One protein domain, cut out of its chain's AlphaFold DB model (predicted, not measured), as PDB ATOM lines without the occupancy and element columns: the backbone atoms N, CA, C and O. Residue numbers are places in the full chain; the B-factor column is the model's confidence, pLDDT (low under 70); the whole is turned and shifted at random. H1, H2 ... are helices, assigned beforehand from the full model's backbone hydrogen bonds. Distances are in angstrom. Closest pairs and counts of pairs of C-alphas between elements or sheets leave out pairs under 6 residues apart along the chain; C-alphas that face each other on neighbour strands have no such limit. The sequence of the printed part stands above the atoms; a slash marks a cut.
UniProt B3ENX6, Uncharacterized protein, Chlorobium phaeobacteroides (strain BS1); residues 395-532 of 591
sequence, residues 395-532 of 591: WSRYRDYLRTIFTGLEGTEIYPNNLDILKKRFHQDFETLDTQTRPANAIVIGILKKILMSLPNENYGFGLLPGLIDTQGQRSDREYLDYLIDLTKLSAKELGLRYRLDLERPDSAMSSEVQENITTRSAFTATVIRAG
ATOM      1  N   TRP A 395     -39.197 -52.137 -17.908       79.00
ATOM      2  CA  TRP A 395     -38.073 -51.211 -18.050       79.00
ATOM      3  C   TRP A 395     -38.410 -50.063 -19.003       79.00
ATOM      4  O   TRP A 395     -38.177 -48.899 -18.676       79.00
ATOM      5  N   SER A 396     -39.013 -50.365 -20.154       81.00
ATOM      6  CA  SER A 396     -39.437 -49.360 -21.134       81.00
ATOM      7  C   SER A 396     -40.469 -48.398 -20.533       81.00
ATOM      8  O   SER A 396     -40.313 -47.181 -20.677       81.00
ATOM      9  N   ARG A 397     -41.442 -48.921 -19.767       76.56
ATOM     10  CA  ARG A 397     -42.449 -48.146 -19.017       76.56
ATOM     11  C   ARG A 397     -41.812 -47.252 -17.954       76.56
ATOM     12  O   ARG A 397     -42.116 -46.060 -17.898       76.56
ATOM     13  N   TYR A 398     -40.884 -47.778 -17.152       82.94
ATOM     14  CA  TYR A 398     -40.177 -46.985 -16.140       82.94
ATOM     15  C   TYR A 398     -39.314 -45.883 -16.772       82.94
ATOM     16  O   TYR A 398     -39.313 -44.732 -16.323       82.94
ATOM     17  N   ARG A 399     -38.631 -46.191 -17.876       92.81
ATOM     18  CA  ARG A 399     -37.900 -45.217 -18.695       92.81
ATOM     19  C   ARG A 399     -38.819 -44.123 -19.224       92.81
ATOM     20  O   ARG A 399     -38.450 -42.949 -19.157       92.81
ATOM     21  N   ASP A 400     -40.018 -44.465 -19.683       83.94
ATOM     22  CA  ASP A 400     -40.969 -43.466 -20.158       83.94
ATOM     23  C   ASP A 400     -41.561 -42.619 -19.028       83.94
ATOM     24  O   ASP A 400     -41.791 -41.422 -19.220       83.94
ATOM     25  N   TYR A 401     -41.783 -43.195 -17.845       80.00
ATOM     26  CA  TYR A 401     -42.139 -42.435 -16.646       80.00
ATOM     27  C   TYR A 401     -41.063 -41.383 -16.353       80.00
ATOM     28  O   TYR A 401     -41.354 -40.185 -16.270       80.00
ATOM     29  N   LEU A 402     -39.792 -41.802 -16.312       82.56
ATOM     30  CA  LEU A 402     -38.672 -40.889 -16.110       82.56
ATOM     31  C   LEU A 402     -38.564 -39.848 -17.228       82.56
ATOM     32  O   LEU A 402     -38.231 -38.700 -16.936       82.56
ATOM     33  N   ARG A 403     -38.832 -40.201 -18.490       91.12
ATOM     34  CA  ARG A 403     -38.876 -39.263 -19.627       91.12
ATOM     35  C   ARG A 403     -39.949 -38.197 -19.411       91.12
ATOM     36  O   ARG A 403     -39.630 -37.006 -19.410       91.12
ATOM     37  N   THR A 404     -41.168 -38.636 -19.110       80.69
ATOM     38  CA  THR A 404     -42.371 -37.808 -18.924       80.69
ATOM     39  C   THR A 404     -42.188 -36.740 -17.847       80.69
ATOM     40  O   THR A 404     -42.651 -35.612 -18.021       80.69
ATOM     41  N   ILE A 405     -41.440 -37.026 -16.772       77.88
ATOM     42  CA  ILE A 405     -41.116 -36.031 -15.729       77.88
ATOM     43  C   ILE A 405     -40.455 -34.771 -16.315       77.88
ATOM     44  O   ILE A 405     -40.677 -33.670 -15.814       77.88
ATOM     45  N   PHE A 406     -39.646 -34.906 -17.370       82.06
ATOM     46  CA  PHE A 406     -38.944 -33.779 -17.995       82.06
ATOM     47  C   PHE A 406     -39.605 -33.299 -19.280       82.06
ATOM     48  O   PHE A 406     -39.700 -32.093 -19.506       82.06
ATOM     49  N   THR A 407     -40.078 -34.216 -20.119       85.00
ATOM     50  CA  THR A 407     -40.705 -33.854 -21.393       85.00
ATOM     51  C   THR A 407     -42.124 -33.325 -21.214       85.00
ATOM     52  O   THR A 407     -42.619 -32.600 -22.068       85.00
ATOM     53  N   GLY A 408     -42.777 -33.626 -20.090       81.31
ATOM     54  CA  GLY A 408     -44.230 -33.562 -19.998       81.31
ATOM     55  C   GLY A 408     -44.875 -34.765 -20.685       81.31
ATOM     56  O   GLY A 408     -44.181 -35.632 -21.224       81.31
ATOM     57  N   LEU A 409     -46.208 -34.808 -20.632       70.38
ATOM     58  CA  LEU A 409     -46.994 -35.830 -21.317       70.38
ATOM     59  C   LEU A 409     -46.801 -35.723 -22.830       70.38
ATOM     60  O   LEU A 409     -46.676 -34.628 -23.391       70.38
ATOM     61  N   GLU A 410     -46.786 -36.882 -23.468       73.81
ATOM     62  CA  GLU A 410     -46.759 -37.011 -24.917       73.81
ATOM     63  C   GLU A 410     -47.981 -36.306 -25.530       73.81
ATOM     64  O   GLU A 410     -49.074 -36.325 -24.962       73.81
ATOM     65  N   GLY A 411     -47.775 -35.589 -26.637       73.81
ATOM     66  CA  GLY A 411     -48.806 -34.752 -27.268       73.81
ATOM     67  C   GLY A 411     -48.959 -33.334 -26.699       73.81
ATOM     68  O   GLY A 411     -49.728 -32.546 -27.243       73.81
ATOM     69  N   THR A 412     -48.225 -32.959 -25.645       77.25
ATOM     70  CA  THR A 412     -48.174 -31.553 -25.199       77.25
ATOM     71  C   THR A 412     -47.233 -30.717 -26.074       77.25
ATOM     72  O   THR A 412     -46.228 -31.229 -26.564       77.25
ATOM     73  N   GLU A 413     -47.497 -29.411 -26.223       85.50
ATOM     74  CA  GLU A 413     -46.670 -28.501 -27.048       85.50
ATOM     75  C   GLU A 413     -45.184 -28.486 -26.643       85.50
ATOM     76  O   GLU A 413     -44.301 -28.289 -27.474       85.50
ATOM     77  N   ILE A 414     -44.893 -28.730 -25.362       81.94
ATOM     78  CA  ILE A 414     -43.526 -28.724 -24.822       81.94
ATOM     79  C   ILE A 414     -42.776 -30.049 -25.020       81.94
ATOM     80  O   ILE A 414     -41.546 -30.062 -24.921       81.94
ATOM     81  N   TYR A 415     -43.489 -31.152 -25.283       87.75
ATOM     82  CA  TYR A 415     -42.913 -32.495 -25.387       87.75
ATOM     83  C   TYR A 415     -41.787 -32.591 -26.426       87.75
ATOM     84  O   TYR A 415     -40.673 -32.951 -26.028       87.75
ATOM     85  N   PRO A 416     -42.000 -32.236 -27.712       89.38
ATOM     86  CA  PRO A 416     -40.972 -32.419 -28.736       89.38
ATOM     87  C   PRO A 416     -39.716 -31.588 -28.449       89.38
ATOM     88  O   PRO A 416     -38.601 -32.082 -28.595       89.38
ATOM     89  N   ASN A 417     -39.882 -30.357 -27.956       91.81
ATOM     90  CA  ASN A 417     -38.760 -29.481 -27.631       91.81
ATOM     91  C   ASN A 417     -37.934 -30.014 -26.446       91.81
ATOM     92  O   ASN A 417     -36.707 -30.049 -26.496       91.81
ATOM     93  N   ASN A 418     -38.589 -30.475 -25.377       90.44
ATOM     94  CA  ASN A 418     -37.880 -31.013 -24.214       90.44
ATOM     95  C   ASN A 418     -37.221 -32.367 -24.506       90.44
ATOM     96  O   ASN A 418     -36.162 -32.666 -23.951       90.44
ATOM     97  N   LEU A 419     -37.829 -33.183 -25.365       92.88
ATOM     98  CA  LEU A 419     -37.236 -34.434 -25.818       92.88
ATOM     99  C   LEU A 419     -35.971 -34.179 -26.650       92.88
ATOM    100  O   LEU A 419     -34.948 -34.812 -26.392       92.88
ATOM    101  N   ASP A 420     -36.005 -33.215 -27.575       93.31
ATOM    102  CA  ASP A 420     -34.834 -32.795 -28.354       93.31
ATOM    103  C   ASP A 420     -33.692 -32.303 -27.447       93.31
ATOM    104  O   ASP A 420     -32.546 -32.726 -27.606       93.31
ATOM    105  N   ILE A 421     -34.007 -31.515 -26.410       91.62
ATOM    106  CA  ILE A 421     -33.024 -31.098 -25.395       91.62
ATOM    107  C   ILE A 421     -32.365 -32.314 -24.725       91.62
ATOM    108  O   ILE A 421     -31.147 -32.316 -24.541       91.62
ATOM    109  N   LEU A 422     -33.129 -33.352 -24.363       92.88
ATOM    110  CA  LEU A 422     -32.563 -34.567 -23.765       92.88
ATOM    111  C   LEU A 422     -31.666 -35.324 -24.740       92.88
ATOM    112  O   LEU A 422     -30.542 -35.675 -24.370       92.88
ATOM    113  N   LYS A 423     -32.140 -35.551 -25.972       95.00
ATOM    114  CA  LYS A 423     -31.380 -36.269 -27.003       95.00
ATOM    115  C   LYS A 423     -30.068 -35.545 -27.311       95.00
ATOM    116  O   LYS A 423     -29.016 -36.179 -27.310       95.00
ATOM    117  N   LYS A 424     -30.094 -34.217 -27.458       92.88
ATOM    118  CA  LYS A 424     -28.888 -33.395 -27.656       92.88
ATOM    119  C   LYS A 424     -27.963 -33.392 -26.448       92.88
ATOM    120  O   LYS A 424     -26.754 -33.391 -26.618       92.88
ATOM    121  N   ARG A 425     -28.501 -33.375 -25.225       92.38
ATOM    122  CA  ARG A 425     -27.680 -33.280 -24.009       92.38
ATOM    123  C   ARG A 425     -26.944 -34.576 -23.675       92.38
ATOM    124  O   ARG A 425     -25.835 -34.512 -23.147       92.38
ATOM    125  N   PHE A 426     -27.575 -35.724 -23.903       95.56
ATOM    126  CA  PHE A 426     -27.052 -37.024 -23.470       95.56
ATOM    127  C   PHE A 426     -26.673 -37.952 -24.626       95.56
ATOM    128  O   PHE A 426     -26.072 -38.993 -24.383       95.56
ATOM    129  N   HIS A 427     -26.977 -37.577 -25.873       96.75
ATOM    130  CA  HIS A 427     -26.671 -38.350 -27.086       96.75
ATOM    131  C   HIS A 427     -27.234 -39.777 -27.078       96.75
ATOM    132  O   HIS A 427     -26.695 -40.690 -27.710       96.75
ATOM    133  N   GLN A 428     -28.347 -39.948 -26.373       96.75
ATOM    134  CA  GLN A 428     -29.106 -41.183 -26.254       96.75
ATOM    135  C   GLN A 428     -30.475 -41.018 -26.910       96.75
ATOM    136  O   GLN A 428     -31.012 -39.908 -26.980       96.75
ATOM    137  N   ASP A 429     -31.049 -42.126 -27.369       95.56
ATOM    138  CA  ASP A 429     -32.428 -42.150 -27.833       95.56
ATOM    139  C   ASP A 429     -33.369 -42.536 -26.689       95.56
ATOM    140  O   ASP A 429     -33.512 -43.705 -26.349       95.56
ATOM    141  N   PHE A 430     -34.039 -41.550 -26.089       94.69
ATOM    142  CA  PHE A 430     -34.983 -41.767 -24.984       94.69
ATOM    143  C   PHE A 430     -36.322 -42.396 -25.407       94.69
ATOM    144  O   PHE A 430     -37.225 -42.525 -24.575       94.69
ATOM    145  N   GLU A 431     -36.465 -42.790 -26.672       91.31
ATOM    146  CA  GLU A 431     -37.641 -43.486 -27.208       91.31
ATOM    147  C   GLU A 431     -37.353 -44.953 -27.565       91.31
ATOM    148  O   GLU A 431     -38.295 -45.738 -27.644       91.31
ATOM    149  N   THR A 432     -36.078 -45.368 -27.600       91.81
ATOM    150  CA  THR A 432     -35.653 -46.755 -27.876       91.81
ATOM    151  C   THR A 432     -36.333 -47.780 -26.970       91.81
ATOM    152  O   THR A 432     -36.320 -47.649 -25.746       91.81
ATOM    153  N   LEU A 433     -36.936 -48.809 -27.555       82.25
ATOM    154  CA  LEU A 433     -37.536 -49.923 -26.817       82.25
ATOM    155  C   LEU A 433     -36.561 -51.106 -26.667       82.25
ATOM    156  O   LEU A 433     -36.957 -52.159 -26.176       82.25
ATOM    157  N   ASP A 434     -35.296 -50.927 -27.069       86.44
ATOM    158  CA  ASP A 434     -34.264 -51.962 -27.045       86.44
ATOM    159  C   ASP A 434     -33.856 -52.327 -25.607       86.44
ATOM    160  O   ASP A 434     -33.102 -51.617 -24.924       86.44
ATOM    161  N   THR A 435     -34.367 -53.473 -25.157       88.12
ATOM    162  CA  THR A 435     -34.004 -54.124 -23.895       88.12
ATOM    163  C   THR A 435     -33.014 -55.273 -24.077       88.12
ATOM    164  O   THR A 435     -32.782 -56.029 -23.128       88.12
ATOM    165  N   GLN A 436     -32.439 -55.448 -25.269       89.69
ATOM    166  CA  GLN A 436     -31.484 -56.515 -25.519       89.69
ATOM    167  C   GLN A 436     -30.256 -56.320 -24.628       89.69
ATOM    168  O   GLN A 436     -29.587 -55.285 -24.635       89.69
ATOM    169  N   THR A 437     -29.976 -57.345 -23.828       93.56
ATOM    170  CA  THR A 437     -28.863 -57.330 -22.884       93.56
ATOM    171  C   THR A 437     -27.557 -57.604 -23.628       93.56
ATOM    172  O   THR A 437     -27.403 -58.649 -24.257       93.56
ATOM    173  N   ARG A 438     -26.607 -56.672 -23.552       95.69
ATOM    174  CA  ARG A 438     -25.283 -56.744 -24.194       95.69
ATOM    175  C   ARG A 438     -24.202 -56.115 -23.301       95.69
ATOM    176  O   ARG A 438     -24.557 -55.425 -22.339       95.69
ATOM    177  N   PRO A 439     -22.903 -56.357 -23.570       97.44
ATOM    178  CA  PRO A 439     -21.822 -55.759 -22.797       97.44
ATOM    179  C   PRO A 439     -21.985 -54.248 -22.729       97.44
ATOM    180  O   PRO A 439     -22.172 -53.561 -23.736       97.44
ATOM    181  N   ALA A 440     -21.963 -53.720 -21.520       97.31
ATOM    182  CA  ALA A 440     -22.431 -52.372 -21.290       97.31
ATOM    183  C   ALA A 440     -21.440 -51.323 -21.834       97.31
ATOM    184  O   ALA A 440     -21.855 -50.264 -22.308       97.31
ATOM    185  N   ASN A 441     -20.146 -51.660 -21.884       97.19
ATOM    186  CA  ASN A 441     -19.121 -50.843 -22.537       97.19
ATOM    187  C   ASN A 441     -19.371 -50.696 -24.049       97.19
ATOM    188  O   ASN A 441     -19.204 -49.594 -24.567       97.19
ATOM    189  N   ALA A 442     -19.882 -51.726 -24.737       96.62
ATOM    190  CA  ALA A 442     -20.247 -51.635 -26.154       96.62
ATOM    191  C   ALA A 442     -21.341 -50.580 -26.411       96.62
ATOM    192  O   ALA A 442     -21.258 -49.802 -27.365       96.62
ATOM    193  N   ILE A 443     -22.343 -50.492 -25.526       97.56
ATOM    194  CA  ILE A 443     -23.412 -49.480 -25.620       97.56
ATOM    195  C   ILE A 443     -22.837 -48.076 -25.403       97.56
ATOM    196  O   ILE A 443     -23.081 -47.152 -26.186       97.56
ATOM    197  N   VAL A 444     -22.029 -47.918 -24.352       97.56
ATOM    198  CA  VAL A 444     -21.397 -46.643 -23.989       97.56
ATOM    199  C   VAL A 444     -20.455 -46.143 -25.074       97.56
ATOM    200  O   VAL A 444     -20.450 -44.945 -25.349       97.56
ATOM    201  N   ILE A 445     -19.696 -47.029 -25.724       98.06
ATOM    202  CA  ILE A 445     -18.845 -46.692 -26.871       98.06
ATOM    203  C   ILE A 445     -19.671 -45.989 -27.955       98.06
ATOM    204  O   ILE A 445     -19.265 -44.940 -28.463       98.06
ATOM    205  N   GLY A 446     -20.853 -46.522 -28.280       97.12
ATOM    206  CA  GLY A 446     -21.764 -45.915 -29.251       97.12
ATOM    207  C   GLY A 446     -22.193 -44.499 -28.855       97.12
ATOM    208  O   GLY A 446     -22.161 -43.584 -29.683       97.12
ATOM    209  N   ILE A 447     -22.535 -44.296 -27.581       97.62
ATOM    210  CA  ILE A 447     -22.929 -42.986 -27.040       97.62
ATOM    211  C   ILE A 447     -21.739 -42.012 -27.045       97.62
ATOM    212  O   ILE A 447     -21.870 -40.871 -27.490       97.62
ATOM    213  N   LEU A 448     -20.556 -42.456 -26.619       97.75
ATOM    214  CA  LEU A 448     -19.366 -41.611 -26.529       97.75
ATOM    215  C   LEU A 448     -18.861 -41.173 -27.906       97.75
ATOM    216  O   LEU A 448     -18.470 -40.020 -28.074       97.75
ATOM    217  N   LYS A 449     -18.960 -42.029 -28.929       97.81
ATOM    218  CA  LYS A 449     -18.697 -41.612 -30.315       97.81
ATOM    219  C   LYS A 449     -19.634 -40.482 -30.748       97.81
ATOM    220  O   LYS A 449     -19.166 -39.505 -31.328       97.81
ATOM    221  N   LYS A 450     -20.936 -40.573 -30.443       97.19
ATOM    222  CA  LYS A 450     -21.904 -39.499 -30.750       97.19
ATOM    223  C   LYS A 450     -21.542 -38.193 -30.030       97.19
ATOM    224  O   LYS A 450     -21.590 -37.135 -30.656       97.19
ATOM    225  N   ILE A 451     -21.129 -38.269 -28.763       97.00
ATOM    226  CA  ILE A 451     -20.641 -37.122 -27.975       97.00
ATOM    227  C   ILE A 451     -19.410 -36.483 -28.638       97.00
ATOM    228  O   ILE A 451     -19.374 -35.271 -28.851       97.00
ATOM    229  N   LEU A 452     -18.406 -37.289 -28.994       97.50
ATOM    230  CA  LEU A 452     -17.157 -36.807 -29.591       97.50
ATOM    231  C   LEU A 452     -17.393 -36.087 -30.923       97.50
ATOM    232  O   LEU A 452     -16.799 -35.037 -31.159       97.50
ATOM    233  N   MET A 453     -18.280 -36.621 -31.765       96.44
ATOM    234  CA  MET A 453     -18.563 -36.073 -33.098       96.44
ATOM    235  C   MET A 453     -19.493 -34.853 -33.090       96.44
ATOM    236  O   MET A 453     -19.520 -34.088 -34.052       96.44
ATOM    237  N   SER A 454     -20.279 -34.658 -32.030       95.06
ATOM    238  CA  SER A 454     -21.249 -33.558 -31.963       95.06
ATOM    239  C   SER A 454     -20.566 -32.209 -31.735       95.06
ATOM    240  O   SER A 454     -19.547 -32.135 -31.056       95.06
ATOM    241  N   LEU A 455     -21.120 -31.121 -32.279       91.69
ATOM    242  CA  LEU A 455     -20.519 -29.786 -32.163       91.69
ATOM    243  C   LEU A 455     -20.497 -29.264 -30.709       91.69
ATOM    244  O   LEU A 455     -21.473 -29.464 -29.969       91.69
ATOM    245  N   PRO A 456     -19.436 -28.533 -30.306       83.00
ATOM    246  CA  PRO A 456     -19.413 -27.813 -29.039       83.00
ATOM    247  C   PRO A 456     -20.523 -26.751 -28.979       83.00
ATOM    248  O   PRO A 456     -20.882 -26.155 -29.991       83.00
ATOM    249  N   ASN A 457     -21.029 -26.474 -27.775       75.69
ATOM    250  CA  ASN A 457     -22.013 -25.427 -27.434       75.69
ATOM    251  C   ASN A 457     -23.469 -25.653 -27.876       75.69
ATOM    252  O   ASN A 457     -24.360 -25.411 -27.067       75.69
ATOM    253  N   GLU A 458     -23.732 -26.129 -29.092       74.69
ATOM    254  CA  GLU A 458     -25.117 -26.360 -29.556       74.69
ATOM    255  C   GLU A 458     -25.632 -27.750 -29.179       74.69
ATOM    256  O   GLU A 458     -26.769 -27.906 -28.738       74.69
ATOM    257  N   ASN A 459     -24.761 -28.753 -29.297       85.50
ATOM    258  CA  ASN A 459     -25.102 -30.154 -29.077       85.50
ATOM    259  C   ASN A 459     -24.243 -30.784 -27.985       85.50
ATOM    260  O   ASN A 459     -24.102 -31.993 -27.960       85.50
ATOM    261  N   TYR A 460     -23.637 -29.977 -27.108       89.31
ATOM    262  CA  TYR A 460     -22.843 -30.463 -25.977       89.31
ATOM    263  C   TYR A 460     -21.740 -31.466 -26.350       89.31
ATOM    264  O   TYR A 460     -21.397 -32.272 -25.505       89.31
ATOM    265  N   GLY A 461     -21.180 -31.440 -27.562       93.38
ATOM    266  CA  GLY A 461     -20.136 -32.388 -27.968       93.38
ATOM    267  C   GLY A 461     -18.723 -31.798 -28.007       93.38
ATOM    268  O   GLY A 461     -18.475 -30.704 -27.497       93.38
ATOM    269  N   PHE A 462     -17.790 -32.536 -28.619       95.19
ATOM    270  CA  PHE A 462     -16.373 -32.147 -28.750       95.19
ATOM    271  C   PHE A 462     -15.957 -31.723 -30.169       95.19
ATOM    272  O   PHE A 462     -14.871 -31.175 -30.343       95.19
ATOM    273  N   GLY A 463     -16.808 -31.923 -31.175       95.69
ATOM    274  CA  GLY A 463     -16.590 -31.471 -32.551       95.69
ATOM    275  C   GLY A 463     -15.484 -32.211 -33.302       95.69
ATOM    276  O   GLY A 463     -14.897 -31.642 -34.222       95.69
ATOM    277  N   LEU A 464     -15.168 -33.450 -32.919       96.12
ATOM    278  CA  LEU A 464     -14.182 -34.258 -33.632       96.12
ATOM    279  C   LEU A 464     -14.751 -34.757 -34.961       96.12
ATOM    280  O   LEU A 464     -15.863 -35.278 -35.032       96.12
ATOM    281  N   LEU A 465     -13.957 -34.642 -36.024       94.06
ATOM    282  CA  LEU A 465     -14.318 -35.220 -37.314       94.06
ATOM    283  C   LEU A 465     -14.294 -36.755 -37.222       94.06
ATOM    284  O   LEU A 465     -13.365 -37.297 -36.621       94.06
ATOM    285  N   PRO A 466     -15.233 -37.477 -37.866       91.12
ATOM    286  CA  PRO A 466     -15.277 -38.941 -37.813       91.12
ATOM    287  C   PRO A 466     -13.960 -39.622 -38.213       91.12
ATOM    288  O   PRO A 466     -13.601 -40.636 -37.632       91.12
ATOM    289  N   GLY A 467     -13.214 -39.041 -39.162       92.12
ATOM    290  CA  GLY A 467     -11.915 -39.560 -39.608       92.12
ATOM    291  C   GLY A 467     -10.759 -39.377 -38.617       92.12
ATOM    292  O   GLY A 467      -9.678 -39.893 -38.868       92.12
ATOM    293  N   LEU A 468     -10.966 -38.646 -37.516       94.50
ATOM    294  CA  LEU A 468      -9.994 -38.491 -36.425       94.50
ATOM    295  C   LEU A 468     -10.228 -39.484 -35.274       94.50
ATOM    296  O   LEU A 468      -9.479 -39.463 -34.300       94.50
ATOM    297  N   ILE A 469     -11.270 -40.316 -35.358       97.25
ATOM    298  CA  ILE A 469     -11.571 -41.358 -34.376       97.25
ATOM    299  C   ILE A 469     -11.192 -42.699 -35.003       97.25
ATOM    300  O   ILE A 469     -11.833 -43.142 -35.958       97.25
ATOM    301  N   ASP A 470     -10.161 -43.347 -34.462       97.12
ATOM    302  CA  ASP A 470      -9.720 -44.662 -34.928       97.12
ATOM    303  C   ASP A 470     -10.847 -45.690 -34.794       97.12
ATOM    304  O   ASP A 470     -11.689 -45.610 -33.900       97.12
ATOM    305  N   THR A 471     -10.848 -46.710 -35.652       96.12
ATOM    306  CA  THR A 471     -11.739 -47.861 -35.470       96.12
ATOM    307  C   THR A 471     -11.295 -48.704 -34.269       96.12
ATOM    308  O   THR A 471     -10.125 -48.696 -33.875       96.12
ATOM    309  N   GLN A 472     -12.230 -49.467 -33.690       96.75
ATOM    310  CA  GLN A 472     -11.946 -50.334 -32.539       96.75
ATOM    311  C   GLN A 472     -10.835 -51.349 -32.847       96.75
ATOM    312  O   GLN A 472      -9.896 -51.502 -32.062       96.75
ATOM    313  N   GLY A 473     -10.877 -51.968 -34.029       95.25
ATOM    314  CA  GLY A 473      -9.870 -52.932 -34.463       95.25
ATOM    315  C   GLY A 473      -9.862 -54.167 -33.562       95.25
ATOM    316  O   GLY A 473     -10.902 -54.777 -33.352       95.25
ATOM    317  N   GLN A 474      -8.686 -54.522 -33.042       96.31
ATOM    318  CA  GLN A 474      -8.495 -55.660 -32.129       96.31
ATOM    319  C   GLN A 474      -8.571 -55.268 -30.644       96.31
ATOM    320  O   GLN A 474      -8.308 -56.104 -29.785       96.31
ATOM    321  N   ARG A 475      -8.883 -54.000 -30.334       97.31
ATOM    322  CA  ARG A 475      -9.003 -53.529 -28.950       97.31
ATOM    323  C   ARG A 475     -10.242 -54.128 -28.296       97.31
ATOM    324  O   ARG A 475     -11.307 -54.175 -28.921       97.31
ATOM    325  N   SER A 476     -10.124 -54.508 -27.029       96.19
ATOM    326  CA  SER A 476     -11.295 -54.830 -26.213       96.19
ATOM    327  C   SER A 476     -12.211 -53.610 -26.063       96.19
ATOM    328  O   SER A 476     -11.802 -52.469 -26.310       96.19
ATOM    329  N   ASP A 477     -13.456 -53.827 -25.634       96.19
ATOM    330  CA  ASP A 477     -14.381 -52.722 -25.364       96.19
ATOM    331  C   ASP A 477     -13.812 -51.757 -24.309       96.19
ATOM    332  O   ASP A 477     -13.926 -50.544 -24.471       96.19
ATOM    333  N   ARG A 478     -13.127 -52.257 -23.269       96.44
ATOM    334  CA  ARG A 478     -12.450 -51.411 -22.273       96.44
ATOM    335  C   ARG A 478     -11.355 -50.557 -22.884       96.44
ATOM    336  O   ARG A 478     -11.356 -49.344 -22.699       96.44
ATOM    337  N   GLU A 479     -10.441 -51.185 -23.621       97.31
ATOM    338  CA  GLU A 479      -9.298 -50.504 -24.233       97.31
ATOM    339  C   GLU A 479      -9.760 -49.429 -25.218       97.31
ATOM    340  O   GLU A 479      -9.190 -48.338 -25.286       97.31
ATOM    341  N   TYR A 480     -10.815 -49.722 -25.977       98.19
ATOM    342  CA  TYR A 480     -11.379 -48.766 -26.912       98.19
ATOM    343  C   TYR A 480     -12.159 -47.653 -26.205       98.19
ATOM    344  O   TYR A 480     -12.040 -46.491 -26.589       98.19
ATOM    345  N   LEU A 481     -12.896 -47.965 -25.137       97.88
ATOM    346  CA  LEU A 481     -13.558 -46.956 -24.315       97.88
ATOM    347  C   LEU A 481     -12.540 -46.000 -23.672       97.88
ATOM    348  O   LEU A 481     -12.743 -44.789 -23.721       97.88
ATOM    349  N   ASP A 482     -11.425 -46.509 -23.145       97.81
ATOM    350  CA  ASP A 482     -10.343 -45.690 -22.578       97.81
ATOM    351  C   ASP A 482      -9.693 -44.779 -23.624       97.81
ATOM    352  O   ASP A 482      -9.466 -43.596 -23.361       97.81
ATOM    353  N   TYR A 483      -9.471 -45.293 -24.837       98.38
ATOM    354  CA  TYR A 483      -9.029 -44.486 -25.974       98.38
ATOM    355  C   TYR A 483     -10.002 -43.333 -26.271       98.38
ATOM    356  O   TYR A 483      -9.582 -42.179 -26.377       98.38
ATOM    357  N   LEU A 484     -11.307 -43.615 -26.357       98.31
ATOM    358  CA  LEU A 484     -12.320 -42.587 -26.617       98.31
ATOM    359  C   LEU A 484     -12.403 -41.552 -25.484       98.31
ATOM    360  O   LEU A 484     -12.632 -40.371 -25.751       98.31
ATOM    361  N   ILE A 485     -12.205 -41.968 -24.230       98.25
ATOM    362  CA  ILE A 485     -12.141 -41.058 -23.080       98.25
ATOM    363  C   ILE A 485     -10.921 -40.136 -23.204       98.25
ATOM    364  O   ILE A 485     -11.077 -38.923 -23.045       98.25
ATOM    365  N   ASP A 486      -9.738 -40.650 -23.561       98.06
ATOM    366  CA  ASP A 486      -8.527 -39.826 -23.713       98.06
ATOM    367  C   ASP A 486      -8.663 -38.744 -24.800       98.06
ATOM    368  O   ASP A 486      -8.134 -37.634 -24.651       98.06
ATOM    369  N   LEU A 487      -9.435 -39.004 -25.863       97.69
ATOM    370  CA  LEU A 487      -9.731 -38.001 -26.894       97.69
ATOM    371  C   LEU A 487     -10.456 -36.765 -26.332       97.69
ATOM    372  O   LEU A 487     -10.279 -35.666 -26.856       97.69
ATOM    373  N   THR A 488     -11.224 -36.911 -25.247       96.56
ATOM    374  CA  THR A 488     -11.930 -35.787 -24.599       96.56
ATOM    375  C   THR A 488     -11.018 -34.892 -23.764       96.56
ATOM    376  O   THR A 488     -11.411 -33.774 -23.422       96.56
ATOM    377  N   LYS A 489      -9.826 -35.383 -23.393       97.31
ATOM    378  CA  LYS A 489      -8.917 -34.764 -22.411       97.31
ATOM    379  C   LYS A 489      -9.534 -34.557 -21.019       97.31
ATOM    380  O   LYS A 489      -9.017 -33.771 -20.227       97.31
ATOM    381  N   LEU A 490     -10.609 -35.282 -20.701       95.19
ATOM    382  CA  LEU A 490     -11.232 -35.336 -19.379       95.19
ATOM    383  C   LEU A 490     -10.990 -36.698 -18.724       95.19
ATOM    384  O   LEU A 490     -10.802 -37.707 -19.396       95.19
ATOM    385  N   SER A 491     -11.057 -36.739 -17.392       96.62
ATOM    386  CA  SER A 491     -11.101 -38.018 -16.676       96.62
ATOM    387  C   SER A 491     -12.425 -38.749 -16.930       96.62
ATOM    388  O   SER A 491     -13.466 -38.105 -17.098       96.62
ATOM    389  N   ALA A 492     -12.412 -40.085 -16.869       95.75
ATOM    390  CA  ALA A 492     -13.617 -40.914 -16.970       95.75
ATOM    391  C   ALA A 492     -14.705 -40.458 -15.981       95.75
ATOM    392  O   ALA A 492     -15.861 -40.276 -16.352       95.75
ATOM    393  N   LYS A 493     -14.317 -40.163 -14.738       93.25
ATOM    394  CA  LYS A 493     -15.223 -39.656 -13.704       93.25
ATOM    395  C   LYS A 493     -15.855 -38.311 -14.061       93.25
ATOM    396  O   LYS A 493     -17.059 -38.128 -13.889       93.25
ATOM    397  N   GLU A 494     -15.070 -37.351 -14.547       92.50
ATOM    398  CA  GLU A 494     -15.608 -36.045 -14.942       92.50
ATOM    399  C   GLU A 494     -16.538 -36.160 -16.153       92.50
ATOM    400  O   GLU A 494     -17.623 -35.572 -16.166       92.50
ATOM    401  N   LEU A 495     -16.139 -36.948 -17.148       94.75
ATOM    402  CA  LEU A 495     -16.929 -37.190 -18.345       94.75
ATOM    403  C   LEU A 495     -18.248 -37.905 -18.009       94.75
ATOM    404  O   LEU A 495     -19.320 -37.453 -18.419       94.75
ATOM    405  N   GLY A 496     -18.182 -38.945 -17.175       93.56
ATOM    406  CA  GLY A 496     -19.340 -39.669 -16.661       93.56
ATOM    407  C   GLY A 496     -20.296 -38.759 -15.893       93.56
ATOM    408  O   GLY A 496     -21.505 -38.799 -16.111       93.56
ATOM    409  N   LEU A 497     -19.782 -37.825 -15.088       89.00
ATOM    410  CA  LEU A 497     -20.621 -36.805 -14.456       89.00
ATOM    411  C   LEU A 497     -21.285 -35.889 -15.492       89.00
ATOM    412  O   LEU A 497     -22.481 -35.632 -15.376       89.00
ATOM    413  N   ARG A 498     -20.572 -35.395 -16.507       91.00
ATOM    414  CA  ARG A 498     -21.130 -34.439 -17.486       91.00
ATOM    415  C   ARG A 498     -22.296 -35.009 -18.300       91.00
ATOM    416  O   ARG A 498     -23.279 -34.284 -18.502       91.00
ATOM    417  N   TYR A 499     -22.196 -36.278 -18.702       93.69
ATOM    418  CA  TYR A 499     -23.179 -36.967 -19.554       93.69
ATOM    419  C   TYR A 499     -24.021 -38.020 -18.821       93.69
ATOM    420  O   TYR A 499     -24.870 -38.646 -19.438       93.69
ATOM    421  N   ARG A 500     -23.834 -38.178 -17.504       94.69
ATOM    422  CA  ARG A 500     -24.530 -39.168 -16.655       94.69
ATOM    423  C   ARG A 500     -24.346 -40.616 -17.123       94.69
ATOM    424  O   ARG A 500     -25.262 -41.421 -17.013       94.69
ATOM    425  N   LEU A 501     -23.143 -40.926 -17.593       95.06
ATOM    426  CA  LEU A 501     -22.733 -42.268 -17.993       95.06
ATOM    427  C   LEU A 501     -21.863 -42.887 -16.901       95.06
ATOM    428  O   LEU A 501     -21.010 -42.205 -16.331       95.06
ATOM    429  N   ASP A 502     -22.037 -44.180 -16.651       94.81
ATOM    430  CA  ASP A 502     -21.054 -44.954 -15.895       94.81
ATOM    431  C   ASP A 502     -19.945 -45.413 -16.852       94.81
ATOM    432  O   ASP A 502     -20.176 -46.249 -17.726       94.81
ATOM    433  N   LEU A 503     -18.761 -44.811 -16.735       96.50
ATOM    434  CA  LEU A 503     -17.593 -45.109 -17.573       96.50
ATOM    435  C   LEU A 503     -16.564 -45.998 -16.859       96.50
ATOM    436  O   LEU A 503     -15.555 -46.367 -17.464       96.50
ATOM    437  N   GLU A 504     -16.801 -46.325 -15.587       94.06
ATOM    438  CA  GLU A 504     -15.879 -47.071 -14.718       94.06
ATOM    439  C   GLU A 504     -16.351 -48.520 -14.486       94.06
ATOM    440  O   GLU A 504     -15.690 -49.289 -13.788       94.06
ATOM    441  N   ARG A 505     -17.474 -48.911 -15.104       92.75
ATOM    442  CA  ARG A 505     -18.027 -50.268 -15.056       92.75
ATOM    443  C   ARG A 505     -17.037 -51.339 -15.574       92.75
ATOM    444  O   ARG A 505     -16.301 -51.082 -16.537       92.75
ATOM    445  N   PRO A 506     -17.038 -52.553 -14.984       94.88
ATOM    446  CA  PRO A 506     -16.228 -53.673 -15.466       94.88
ATOM    447  C   PRO A 506     -16.750 -54.217 -16.806       94.88
ATOM    448  O   PRO A 506     -17.932 -54.081 -17.110       94.88
ATOM    449  N   ASP A 507     -15.898 -54.906 -17.572       93.00
ATOM    450  CA  ASP A 507     -16.269 -55.503 -18.873       93.00
ATOM    451  C   ASP A 507     -17.334 -56.598 -18.783       93.00
ATOM    452  O   ASP A 507     -18.040 -56.865 -19.750       93.00
ATOM    453  N   SER A 508     -17.479 -57.217 -17.612       94.69
ATOM    454  CA  SER A 508     -18.542 -58.184 -17.341       94.69
ATOM    455  C   SER A 508     -19.909 -57.537 -17.102       94.69
ATOM    456  O   SER A 508     -20.904 -58.254 -16.992       94.69
ATOM    457  N   ALA A 509     -19.986 -56.206 -16.986       96.00
ATOM    458  CA  ALA A 509     -21.253 -55.518 -16.800       96.00
ATOM    459  C   ALA A 509     -22.102 -55.625 -18.070       96.00
ATOM    460  O   ALA A 509     -21.662 -55.273 -19.164       96.00
ATOM    461  N   MET A 510     -23.348 -56.055 -17.900       97.00
ATOM    462  CA  MET A 510     -24.336 -56.148 -18.971       97.00
ATOM    463  C   MET A 510     -25.384 -55.046 -18.809       97.00
ATOM    464  O   MET A 510     -25.712 -54.662 -17.687       97.00
ATOM    465  N   SER A 511     -25.889 -54.520 -19.921       97.19
ATOM    466  CA  SER A 511     -26.929 -53.485 -19.941       97.19
ATOM    467  C   SER A 511     -27.729 -53.541 -21.247       97.19
ATOM    468  O   SER A 511     -27.472 -54.377 -22.111       97.19
ATOM    469  N   SER A 512     -28.683 -52.631 -21.401       96.44
ATOM    470  CA  SER A 512     -29.482 -52.383 -22.606       96.44
ATOM    471  C   SER A 512     -29.628 -50.875 -22.828       96.44
ATOM    472  O   SER A 512     -29.353 -50.083 -21.922       96.44
ATOM    473  N   GLU A 513     -30.074 -50.435 -24.008       95.56
ATOM    474  CA  GLU A 513     -30.250 -48.993 -24.256       95.56
ATOM    475  C   GLU A 513     -31.295 -48.376 -23.320       95.56
ATOM    476  O   GLU A 513     -31.098 -47.279 -22.787       95.56
ATOM    477  N   VAL A 514     -32.380 -49.109 -23.048       94.56
ATOM    478  CA  VAL A 514     -33.401 -48.700 -22.075       94.56
ATOM    479  C   VAL A 514     -32.798 -48.531 -20.676       94.56
ATOM    480  O   VAL A 514     -33.082 -47.536 -20.004       94.56
ATOM    481  N   GLN A 515     -31.932 -49.444 -20.231       95.50
ATOM    482  CA  GLN A 515     -31.269 -49.340 -18.924       95.50
ATOM    483  C   GLN A 515     -30.277 -48.169 -18.849       95.50
ATOM    484  O   GLN A 515     -30.236 -47.475 -17.825       95.50
ATOM    485  N   GLU A 516     -29.535 -47.873 -19.921       96.75
ATOM    486  CA  GLU A 516     -28.676 -46.681 -19.979       96.75
ATOM    487  C   GLU A 516     -29.495 -45.385 -19.897       96.75
ATOM    488  O   GLU A 516     -29.136 -44.468 -19.147       96.75
ATOM    489  N   ASN A 517     -30.642 -45.326 -20.581       96.94
ATOM    490  CA  ASN A 517     -31.574 -44.203 -20.482       96.94
ATOM    491  C   ASN A 517     -32.069 -44.009 -19.041       96.94
ATOM    492  O   ASN A 517     -32.062 -42.890 -18.520       96.94
ATOM    493  N   ILE A 518     -32.481 -45.093 -18.376       93.00
ATOM    494  CA  ILE A 518     -32.953 -45.065 -16.983       93.00
ATOM    495  C   ILE A 518     -31.858 -44.563 -16.052       93.00
ATOM    496  O   ILE A 518     -32.117 -43.689 -15.219       93.00
ATOM    497  N   THR A 519     -30.641 -45.082 -16.202       92.31
ATOM    498  CA  THR A 519     -29.484 -44.706 -15.382       92.31
ATOM    499  C   THR A 519     -29.184 -43.216 -15.532       92.31
ATOM    500  O   THR A 519     -29.136 -42.476 -14.541       92.31
ATOM    501  N   THR A 520     -29.114 -42.743 -16.776       93.44
ATOM    502  CA  THR A 520     -28.864 -41.338 -17.135       93.44
ATOM    503  C   THR A 520     -29.925 -40.416 -16.527       93.44
ATOM    504  O   THR A 520     -29.609 -39.415 -15.871       93.44
ATOM    505  N   ARG A 521     -31.208 -40.769 -16.680       89.88
ATOM    506  CA  ARG A 521     -32.347 -39.979 -16.179       89.88
ATOM    507  C   ARG A 521     -32.450 -39.990 -14.660       89.88
ATOM    508  O   ARG A 521     -32.744 -38.946 -14.070       89.88
ATOM    509  N   SER A 522     -32.185 -41.123 -14.021       83.12
ATOM    510  CA  SER A 522     -32.203 -41.253 -12.561       83.12
ATOM    511  C   SER A 522     -31.110 -40.387 -11.933       83.12
ATOM    512  O   SER A 522     -31.390 -39.583 -11.039       83.12
ATOM    513  N   ALA A 523     -29.887 -40.450 -12.466       82.25
ATOM    514  CA  ALA A 523     -28.772 -39.620 -12.016       82.25
ATOM    515  C   ALA A 523     -29.021 -38.121 -12.264       82.25
ATOM    516  O   ALA A 523     -28.725 -37.274 -11.410       82.25
ATOM    517  N   PHE A 524     -29.611 -37.772 -13.413       81.38
ATOM    518  CA  PHE A 524     -29.997 -36.396 -13.719       81.38
ATOM    519  C   PHE A 524     -31.038 -35.863 -12.725       81.38
ATOM    520  O   PHE A 524     -30.812 -34.820 -12.108       81.38
ATOM    521  N   THR A 525     -32.123 -36.606 -12.504       72.94
ATOM    522  CA  THR A 525     -33.225 -36.215 -11.611       72.94
ATOM    523  C   THR A 525     -32.752 -36.079 -10.163       72.94
ATOM    524  O   THR A 525     -33.023 -35.066  -9.519       72.94
ATOM    525  N   ALA A 526     -31.951 -37.030  -9.670       70.25
ATOM    526  CA  ALA A 526     -31.364 -36.958  -8.332       70.25
ATOM    527  C   ALA A 526     -30.489 -35.706  -8.142       70.25
ATOM    528  O   ALA A 526     -30.502 -35.091  -7.074       70.25
ATOM    529  N   THR A 527     -29.757 -35.293  -9.182       64.94
ATOM    530  CA  THR A 527     -28.930 -34.079  -9.127       64.94
ATOM    531  C   THR A 527     -29.780 -32.809  -9.104       64.94
ATOM    532  O   THR A 527     -29.490 -31.908  -8.320       64.94
ATOM    533  N   VAL A 528     -30.837 -32.740  -9.923       62.06
ATOM    534  CA  VAL A 528     -31.789 -31.612  -9.925       62.06
ATOM    535  C   VAL A 528     -32.385 -31.417  -8.531       62.06
ATOM    536  O   VAL A 528     -32.391 -30.299  -8.018       62.06
ATOM    537  N   ILE A 529     -32.818 -32.513  -7.899       59.53
ATOM    538  CA  ILE A 529     -33.434 -32.493  -6.566       59.53
ATOM    539  C   ILE A 529     -32.434 -32.034  -5.498       59.53
ATOM    540  O   ILE A 529     -32.769 -31.192  -4.668       59.53
ATOM    541  N   ARG A 530     -31.197 -32.552  -5.511       58.38
ATOM    542  CA  ARG A 530     -30.194 -32.225  -4.480       58.38
ATOM    543  C   ARG A 530     -29.626 -30.813  -4.601       58.38
ATOM    544  O   ARG A 530     -29.293 -30.216  -3.583       58.38
ATOM    545  N   ALA A 531     -29.448 -30.306  -5.818       56.19
ATOM    546  CA  ALA A 531     -28.660 -29.096  -6.033       56.19
ATOM    547  C   ALA A 531     -29.479 -27.799  -5.971       56.19
ATOM    548  O   ALA A 531     -28.892 -26.725  -5.857       56.19
ATOM    549  N   GLY A 532     -30.812 -27.847  -6.095       52.91
ATOM    550  CA  GLY A 532     -31.672 -26.652  -6.182       52.91
ATOM    551  C   GLY A 532     -31.435 -25.773  -7.428       52.91
ATOM    552  O   GLY A 532     -32.318 -25.012  -7.807       52.91
TER     553      GLY A 532
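AT A GLANCE: This is residues 395 to 532 of the 591 residues of an uncharacterized protein of Chlorobium phaeobacteroides (strain BS1) (UniProt B3ENX6). Look for two groups of helices: H3 and H4 side by side with H5 near H4, and, at the other end, H1 meeting H2 at a corner and crossed by H6, whose residues 526 to 531 stick out. The 138 printed residues hold six named helices, H1 to H6 in order, and no named strand: all helix, compact, radius of gyration of the C-alphas 15.2 A, spans 46 by 33 by 28 A.

HOW THE PARTS SIT: H1, residues 395 to 407, touches H2, residues 415 to 426, at Thr 407 and Tyr 415, closest C-alphas 4.8 A. H3, residues 440 to 453, touches H4, residues 477 to 487, at a shallow tilt of 23 degrees, closest C-alphas Asn 441 and Asp 477, 5.8 A. H5, residues 492 to 499, is close but not clearly touching H4, closest C-alphas Ile 485 and Ala 492, 6.3 A. H6, residues 513 to 531, touches H1 with residues 514 to 522 alone, closest C-alphas Arg 399 and Ile 518, 5.2 A. Each O i to N i+4 pair is within hydrogen-bond range in H2 to H6, and 8 of 9 in H1.

IN THESE COORDINATES: Find C-alpha 395 at (-38.073, -51.211, -18.050), where H1 begins. H6, 27.0 A, ends at (-28.660, -29.096, -6.033).

THE WHOLE: The printed part has no cut; H2 to H3, H3 to H4 and H5 to H6 are long links. Residues 527 to 532 have pLDDT under 70.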